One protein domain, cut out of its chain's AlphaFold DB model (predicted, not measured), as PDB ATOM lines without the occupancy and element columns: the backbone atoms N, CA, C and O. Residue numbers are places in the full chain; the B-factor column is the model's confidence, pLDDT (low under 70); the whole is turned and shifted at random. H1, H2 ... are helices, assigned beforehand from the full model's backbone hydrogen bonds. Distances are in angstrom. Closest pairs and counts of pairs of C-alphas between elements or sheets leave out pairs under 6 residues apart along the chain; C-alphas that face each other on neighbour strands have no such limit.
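Overview. This is residues 106 to 140 and 347 to 371 of the 372 residues of an uncharacterized protein of Saprospiraceae bacterium (UniProt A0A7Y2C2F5). H3 sits in the middle of this domain and makes a short helical hairpin with H2, which packs along it on one side, while one more helix meets H3 toward each of its ends: H1 near its last residue, Val 137, and H4 near Ser 131, each at a wide angle to H3. H4 points away from the hairpin, and residues 366 to 371, of which 366 to 369 belong to H4, stick out. The printed part has 60 residues, with four named helices in the order H1, H2, H3, H4, no named strand, and the class all helix. The whole is compact, with a radius of gyration of the C-alphas of 12.0 A, and the C-alphas span 34 by 25 by 18 A.

Arrangement. The longest helix, H4, residues 359 to 369, touches H3, residues 129 to 137; their closest C-alphas, those of Ser 131 and Trp 360, are 5.7 A apart. The lines of H3 and H4 are about perpendicular, at 77 degrees. H3 is the hub, touching the 3 other helices. H2, residues 119 to 127, touches H3, and their closest C-alphas, those of Tyr 125 and Phe 132, are 5.0 A apart. H2 and H3 are a hairpin, at a shallow tilt of 31 degrees, opposite ways. H1, residues 106 to 112, only just touches H3, with 3 pairs of C-alphas within 8 A; the closest, those of Leu 111 and Val 137, are 6.3 A apart. H1 and H3 are about perpendicular, at 81 degrees. With 1 of these 3 touching pairs at a shallow tilt, the packing is mostly crossed, the helices running at wide angles to each other, but only just. H1 and H4, H2 and H4, and H1 and H2 are apart. In H1, H2, H3 and H4 every O i to N i+4 pair is within hydrogen-bond range.

Along the chain. H4 measures 15.5 A from C-alpha 359 at (106.265, 123.685, 130.591) to C-alpha 369 at (117.353, 131.876, 123.608). H3 measures 10.6 A from C-alpha 129 to C-alpha 137, and H2 measures 12.1 A from C-alpha 119 to C-alpha 127. H1 begins with C-alpha 106 at (98.559, 149.449, 133.439) and is 9.7 A long, ending at C-alpha 112.

Size, cuts and confidence. The two C-alphas farthest apart, those of Ala 119 and Gln 371, are 35.4 A from each other. Residues 141 to 346 are not printed, and C-alphas 140 and 347 are 17.5 A apart across this cut, which lies in the link from H3 to H4. The link from H2 to H3 is tight, and that from H1 to H2 is short. Residues 347 to 358 are a long stretch with no named element. The mean pLDDT of the printed part is 88.3, and residues 367 to 371 are under 70.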
ATOM      1  N   GLU A 106      99.977 149.112 133.554       89.50
ATOM      2  CA  GLU A 106      98.559 149.449 133.439       89.50
ATOM      3  C   GLU A 106      97.751 148.341 132.750       89.50
ATOM      4  O   GLU A 106      96.584 148.119 133.076       89.50
ATOM      5  N   THR A 107      98.369 147.619 131.809       90.38
ATOM      6  CA  THR A 107      97.759 146.454 131.152       90.38
ATOM      7  C   THR A 107      97.592 145.316 132.150       90.38
ATOM      8  O   THR A 107      96.526 144.709 132.215       90.38
ATOM      9  N   ILE A 108      98.623 145.037 132.948       92.62
ATOM     10  CA  ILE A 108      98.572 143.992 133.975       92.62
ATOM     11  C   ILE A 108      97.552 144.346 135.063       92.62
ATOM     12  O   ILE A 108      96.708 143.514 135.393       92.62
ATOM     13  N   ASP A 109      97.553 145.593 135.538       94.12
ATOM     14  CA  ASP A 109      96.564 146.106 136.490       94.12
ATOM     15  C   ASP A 109      95.134 145.939 135.945       94.12
ATOM     16  O   ASP A 109      94.224 145.520 136.663       94.12
ATOM     17  N   PHE A 110      94.926 146.211 134.651       93.81
ATOM     18  CA  PHE A 110      93.638 146.003 133.992       93.81
ATOM     19  C   PHE A 110      93.235 144.522 133.941       93.81
ATOM     20  O   PHE A 110      92.087 144.196 134.248       93.81
ATOM     21  N   LEU A 111      94.162 143.619 133.600       93.50
ATOM     22  CA  LEU A 111      93.911 142.171 133.584       93.50
ATOM     23  C   LEU A 111      93.587 141.620 134.982       93.50
ATOM     24  O   LEU A 111      92.794 140.684 135.109       93.50
ATOM     25  N   LEU A 112      94.168 142.217 136.026       95.81
ATOM     26  CA  LEU A 112      93.975 141.830 137.424       95.81
ATOM     27  C   LEU A 112      92.808 142.543 138.123       95.81
ATOM     28  O   LEU A 112      92.481 142.180 139.251       95.81
ATOM     29  N   LYS A 113      92.152 143.515 137.479       93.69
ATOM     30  CA  LYS A 113      91.136 144.382 138.103       93.69
ATOM     31  C   LYS A 113      90.052 143.622 138.876       93.69
ATOM     32  O   LYS A 113      89.709 144.012 139.989       93.69
ATOM     33  N   ASP A 114      89.534 142.545 138.290       92.81
ATOM     34  CA  ASP A 114      88.478 141.708 138.878       92.81
ATOM     35  C   ASP A 114      89.015 140.340 139.342       92.81
ATOM     36  O   ASP A 114      88.260 139.376 139.504       92.81
ATOM     37  N   PHE A 115      90.336 140.225 139.523       96.12
ATOM     38  CA  PHE A 115      90.974 138.980 139.926       96.12
ATOM     39  C   PHE A 115      90.566 138.586 141.348       96.12
ATOM     40  O   PHE A 115      90.629 139.374 142.293       96.12
ATOM     41  N   ARG A 116      90.184 137.316 141.494       97.19
ATOM     42  CA  ARG A 116      89.842 136.683 142.767       97.19
ATOM     43  C   ARG A 116      90.756 135.495 142.972       97.19
ATOM     44  O   ARG A 116      90.863 134.642 142.088       97.19
ATOM     45  N   LEU A 117      91.396 135.419 144.133       98.19
ATOM     46  CA  LEU A 117      92.279 134.302 144.423       98.19
ATOM     47  C   LEU A 117      91.443 133.037 144.646       98.19
ATOM     48  O   LEU A 117      90.505 133.039 145.441       98.19
ATOM     49  N   SER A 118      91.798 131.963 143.945       98.06
ATOM     50  CA  SER A 118      91.200 130.634 144.088       98.06
ATOM     51  C   SER A 118      92.214 129.622 144.603       98.06
ATOM     52  O   SER A 118      93.421 129.853 144.531       98.06
ATOM     53  N   ALA A 119      91.747 128.460 145.069       97.75
ATOM     54  CA  ALA A 119      92.638 127.383 145.499       97.75
ATOM     55  C   ALA A 119      93.598 126.940 144.377       97.75
ATOM     56  O   ALA A 119      94.775 126.684 144.628       97.75
ATOM     57  N   SER A 120      93.107 126.886 143.132       96.94
ATOM     58  CA  SER A 120      93.922 126.561 141.955       96.94
ATOM     59  C   SER A 120      94.956 127.652 141.668       96.94
ATOM     60  O   SER A 120      96.132 127.345 141.486       96.94
ATOM     61  N   ALA A 121      94.551 128.926 141.713       98.00
ATOM     62  CA  ALA A 121      95.453 130.060 141.522       98.00
ATOM     63  C   ALA A 121      96.553 130.119 142.595       98.00
ATOM     64  O   ALA A 121      97.728 130.233 142.255       98.00
ATOM     65  N   LEU A 122      96.188 129.950 143.870       98.50
ATOM     66  CA  LEU A 122      97.128 129.871 144.990       98.50
ATOM     67  C   LEU A 122      98.133 128.727 144.792       98.50
ATOM     68  O   LEU A 122      99.339 128.924 144.922       98.50
ATOM     69  N   ASN A 123      97.643 127.534 144.444       97.75
ATOM     70  CA  ASN A 123      98.495 126.375 144.194       97.75
ATOM     71  C   ASN A 123      99.418 126.571 142.988       97.75
ATOM     72  O   ASN A 123     100.567 126.137 143.038       97.75
ATOM     73  N   THR A 124      98.943 127.201 141.912       97.31
ATOM     74  CA  THR A 124      99.778 127.505 140.748       97.31
ATOM     75  C   THR A 124     100.846 128.535 141.091       97.31
ATOM     76  O   THR A 124     101.998 128.284 140.764       97.31
ATOM     77  N   TYR A 125     100.511 129.612 141.805       98.06
ATOM     78  CA  TYR A 125     101.488 130.625 142.209       98.06
ATOM     79  C   TYR A 125     102.584 130.036 143.107       98.06
ATOM     80  O   TYR A 125     103.764 130.191 142.812       98.06
ATOM     81  N   ILE A 126     102.204 129.307 144.166       96.75
ATOM     82  CA  ILE A 126     103.160 128.669 145.092       96.75
ATOM     83  C   ILE A 126     104.067 127.679 144.357       96.75
ATOM     84  O   ILE A 126     105.248 127.571 144.672       96.75
ATOM     85  N   ARG A 127     103.520 126.936 143.385       95.56
ATOM     86  CA  ARG A 127     104.308 126.011 142.566       95.56
ATOM     87  C   ARG A 127     105.259 126.764 141.641       95.56
ATOM     88  O   ARG A 127     106.407 126.365 141.510       95.56
ATOM     89  N   CYS A 128     104.759 127.779 140.942       95.75
ATOM     90  CA  CYS A 128     105.503 128.543 139.952       95.75
ATOM     91  C   CYS A 128     104.803 129.877 139.654       95.75
ATOM     92  O   CYS A 128     103.785 129.877 138.950       95.75
ATOM     93  N   PRO A 129     105.355 131.015 140.115       95.62
ATOM     94  CA  PRO A 129     104.789 132.329 139.829       95.62
ATOM     95  C   PRO A 129     104.687 132.600 138.320       95.62
ATOM     96  O   PRO A 129     103.641 133.035 137.845       95.62
ATOM     97  N   LEU A 130     105.692 132.196 137.535       93.88
ATOM     98  CA  LEU A 130     105.639 132.303 136.074       93.88
ATOM     99  C   LEU A 130     104.494 131.491 135.446       93.88
ATOM    100  O   LEU A 130     103.844 131.950 134.512       93.88
ATOM    101  N   SER A 131     104.181 130.303 135.977       94.69
ATOM    102  CA  SER A 131     102.991 129.566 135.523       94.69
ATOM    103  C   SER A 131     101.707 130.313 135.874       94.69
ATOM    104  O   SER A 131     100.763 130.302 135.091       94.69
ATOM    105  N   PHE A 132     101.661 130.985 137.030       96.69
ATOM    106  CA  PHE A 132     100.519 131.816 137.404       96.69
ATOM    107  C   PHE A 132     100.317 132.970 136.416       96.69
ATOM    108  O   PHE A 132      99.182 133.213 136.006       96.69
ATOM    109  N   TYR A 133     101.397 133.622 135.984       94.88
ATOM    110  CA  TYR A 133     101.331 134.665 134.963       94.88
ATOM    111  C   TYR A 133     100.652 134.168 133.678       94.88
ATOM    112  O   TYR A 133      99.658 134.746 133.233       94.88
ATOM    113  N   PHE A 134     101.114 133.053 133.112       93.19
ATOM    114  CA  PHE A 134     100.538 132.533 131.871       93.19
ATOM    115  C   PHE A 134      99.116 131.978 132.043       93.19
ATOM    116  O   PHE A 134      98.243 132.268 131.221       93.19
ATOM    117  N   ASP A 135      98.858 131.219 133.112       93.56
ATOM    118  CA  ASP A 135      97.584 130.518 133.309       93.56
ATOM    119  C   ASP A 135      96.461 131.441 133.812       93.56
ATOM    120  O   ASP A 135      95.306 131.281 133.414       93.56
ATOM    121  N   HIS A 136      96.766 132.390 134.705       95.38
ATOM    122  CA  HIS A 136      95.753 133.176 135.430       95.38
ATOM    123  C   HIS A 136      95.729 134.658 135.053       95.38
ATOM    124  O   HIS A 136      94.643 135.244 135.062       95.38
ATOM    125  N   VAL A 137      96.874 135.253 134.695       94.38
ATOM    126  CA  VAL A 137      96.944 136.664 134.264       94.38
ATOM    127  C   VAL A 137      96.656 136.774 132.768       94.38
ATOM    128  O   VAL A 137      95.666 137.389 132.376       94.38
ATOM    129  N   LEU A 138      97.468 136.119 131.933       91.44
ATOM    130  CA  LEU A 138      97.293 136.120 130.475       91.44
ATOM    131  C   LEU A 138      96.197 135.163 129.996       91.44
ATOM    132  O   LEU A 138      95.642 135.360 128.916       91.44
ATOM    133  N   LYS A 139      95.883 134.134 130.796       90.88
ATOM    134  CA  LYS A 139      94.893 133.090 130.482       90.88
ATOM    135  C   LYS A 139      95.164 132.426 129.133       90.88
ATOM    136  O   LYS A 139      94.244 132.244 128.330       90.88
ATOM    137  N   ILE A 140      96.427 132.075 128.875       88.88
ATOM    138  CA  ILE A 140      96.807 131.430 127.618       88.88
ATOM    139  C   ILE A 140      96.067 130.089 127.503       88.88
ATOM    140  O   ILE A 140      96.217 129.230 128.378       88.88
ATOM    141  N   HIS A 347     103.084 142.582 141.145       94.25
ATOM    142  CA  HIS A 347     103.507 141.939 139.897       94.25
ATOM    143  C   HIS A 347     104.712 140.994 140.060       94.25
ATOM    144  O   HIS A 347     105.456 140.731 139.117       94.25
ATOM    145  N   ASN A 348     104.889 140.410 141.246       94.44
ATOM    146  CA  ASN A 348     105.987 139.494 141.568       94.44
ATOM    147  C   ASN A 348     105.730 138.066 141.048       94.44
ATOM    148  O   ASN A 348     105.785 137.103 141.805       94.44
ATOM    149  N   PHE A 349     105.436 137.901 139.756       93.62
ATOM    150  CA  PHE A 349     105.127 136.590 139.163       93.62
ATOM    151  C   PHE A 349     105.887 136.259 137.879       93.62
ATOM    152  O   PHE A 349     105.531 135.318 137.179       93.62
ATOM    153  N   TYR A 350     106.959 136.982 137.573       89.69
ATOM    154  CA  TYR A 350     107.792 136.706 136.396       89.69
ATOM    155  C   TYR A 350     108.901 135.673 136.665       89.69
ATOM    156  O   TYR A 350     109.519 135.158 135.736       89.69
ATOM    157  N   ALA A 351     109.129 135.312 137.933       88.06
ATOM    158  CA  ALA A 351     110.125 134.319 138.318       88.06
ATOM    159  C   ALA A 351     109.639 132.877 138.074       88.06
ATOM    160  O   ALA A 351     108.544 132.481 138.492       88.06
ATOM    161  N   GLY A 352     110.478 132.076 137.410       87.50
ATOM    162  CA  GLY A 352     110.266 130.637 137.222       87.50
ATOM    163  C   GLY A 352     110.531 129.819 138.494       87.50
ATOM    164  O   GLY A 352     111.115 130.309 139.452       87.50
ATOM    165  N   CYS A 353     110.116 128.551 138.499       86.38
ATOM    166  CA  CYS A 353     110.194 127.660 139.668       86.38
ATOM    167  C   CYS A 353     111.389 126.697 139.686       86.38
ATOM    168  O   CYS A 353     111.336 125.702 140.402       86.38
ATOM    169  N   GLU A 354     112.407 126.924 138.850       80.88
ATOM    170  CA  GLU A 354     113.597 126.060 138.661       80.88
ATOM    171  C   GLU A 354     113.320 124.586 138.282       80.88
ATOM    172  O   GLU A 354     114.239 123.838 137.967       80.88
ATOM    173  N   ASP A 355     112.054 124.178 138.223       85.19
ATOM    174  CA  ASP A 355     111.619 122.844 137.825       85.19
ATOM    175  C   ASP A 355     111.833 122.635 136.316       85.19
ATOM    176  O   ASP A 355     111.352 123.410 135.472       85.19
ATOM    177  N   SER A 356     112.568 121.575 135.968       78.94
ATOM    178  CA  SER A 356     112.825 121.184 134.582       78.94
ATOM    179  C   SER A 356     111.558 120.740 133.858       78.94
ATOM    180  O   SER A 356     111.471 120.935 132.651       78.94
ATOM    181  N   ASP A 357     110.572 120.215 134.591       85.31
ATOM    182  CA  ASP A 357     109.321 119.685 134.039       85.31
ATOM    183  C   ASP A 357     108.225 120.765 133.932       85.31
ATOM    184  O   ASP A 357     107.089 120.499 133.524       85.31
ATOM    185  N   CYS A 358     108.533 122.013 134.303       88.44
ATOM    186  CA  CYS A 358     107.601 123.122 134.160       88.44
ATOM    187  C   CYS A 358     107.566 123.629 132.710       88.44
ATOM    188  O   CYS A 358     108.430 124.404 132.294       88.44
ATOM    189  N   ASN A 359     106.500 123.274 131.983       88.19
ATOM    190  CA  ASN A 359     106.265 123.685 130.591       88.19
ATOM    191  C   ASN A 359     106.421 125.196 130.358       88.19
ATOM    192  O   ASN A 359     106.980 125.603 129.347       88.19
ATOM    193  N   TRP A 360     105.937 126.040 131.277       89.62
ATOM    194  CA  TRP A 360     106.031 127.496 131.130       89.62
ATOM    195  C   TRP A 360     107.448 128.031 131.348       89.62
ATOM    196  O   TRP A 360     107.872 128.949 130.643       89.62
ATOM    197  N   CYS A 361     108.204 127.441 132.279       88.69
ATOM    198  CA  CYS A 361     109.621 127.767 132.437       88.69
ATOM    199  C   CYS A 361     110.423 127.295 131.220       88.69
ATOM    200  O   CYS A 361     111.291 128.019 130.745       88.69
ATOM    201  N   GLU A 362     110.127 126.105 130.688       87.06
ATOM    202  CA  GLU A 362     110.756 125.602 129.466       87.06
ATOM    203  C   GLU A 362     110.444 126.496 128.262       87.06
ATOM    204  O   GLU A 362     111.372 126.931 127.580       87.06
ATOM    205  N   PHE A 363     109.168 126.823 128.049       84.62
ATOM    206  CA  PHE A 363     108.720 127.733 126.998       84.62
ATOM    207  C   PHE A 363     109.475 129.060 127.061       84.62
ATOM    208  O   PHE A 363     110.064 129.477 126.068       84.62
ATOM    209  N   SER A 364     109.536 129.673 128.246       83.12
ATOM    210  CA  SER A 364     110.172 130.982 128.409       83.12
ATOM    211  C   SER A 364     111.694 130.928 128.223       83.12
ATOM    212  O   SER A 364     112.281 131.848 127.660       83.12
ATOM    213  N   ARG A 365     112.351 129.825 128.621       81.12
ATOM    214  CA  ARG A 365     113.769 129.592 128.295       81.12
ATOM    215  C   ARG A 365     113.967 129.528 126.779       81.12
ATOM    216  O   ARG A 365     114.823 130.229 126.251       81.12
ATOM    217  N   GLN A 366     113.163 128.733 126.072       76.19
ATOM    218  CA  GLN A 366     113.278 128.565 124.618       76.19
ATOM    219  C   GLN A 366     113.012 129.863 123.842       76.19
ATOM    220  O   GLN A 366     113.680 130.121 122.841       76.19
ATOM    221  N   THR A 367     112.065 130.694 124.284       68.75
ATOM    222  CA  THR A 367     111.789 131.981 123.628       68.75
ATOM    223  C   THR A 367     112.897 133.000 123.863       68.75
ATOM    224  O   THR A 367     113.241 133.724 122.932       68.75
ATOM    225  N   ASN A 368     113.514 133.009 125.047       62.00
ATOM    226  CA  ASN A 368     114.598 133.942 125.365       62.00
ATOM    227  C   ASN A 368     115.908 133.597 124.639       62.00
ATOM    228  O   ASN A 368     116.627 134.502 124.225       62.00
ATOM    229  N   PHE A 369     116.192 132.310 124.404       42.81
ATOM    230  CA  PHE A 369     117.353 131.876 123.608       42.81
ATOM    231  C   PHE A 369     117.252 132.234 122.115       42.81
ATOM    232  O   PHE A 369     118.270 132.288 121.434       42.81
ATOM    233  N   ASN A 370     116.048 132.487 121.589       35.25
ATOM    234  CA  ASN A 370     115.853 132.850 120.180       35.25
ATOM    235  C   ASN A 370     115.937 134.369 119.919       35.25
ATOM    236  O   ASN A 370     115.791 134.785 118.770       35.25
ATOM    237  N   GLN A 371     116.146 135.191 120.955       35.62
ATOM    238  CA  GLN A 371     116.280 136.651 120.838       35.62
ATOM    239  C   GLN A 371     117.734 137.161 120.914       35.62
ATOM    240  O   GLN A 371     117.944 138.374 120.879       35.62
TER     241      GLN A 371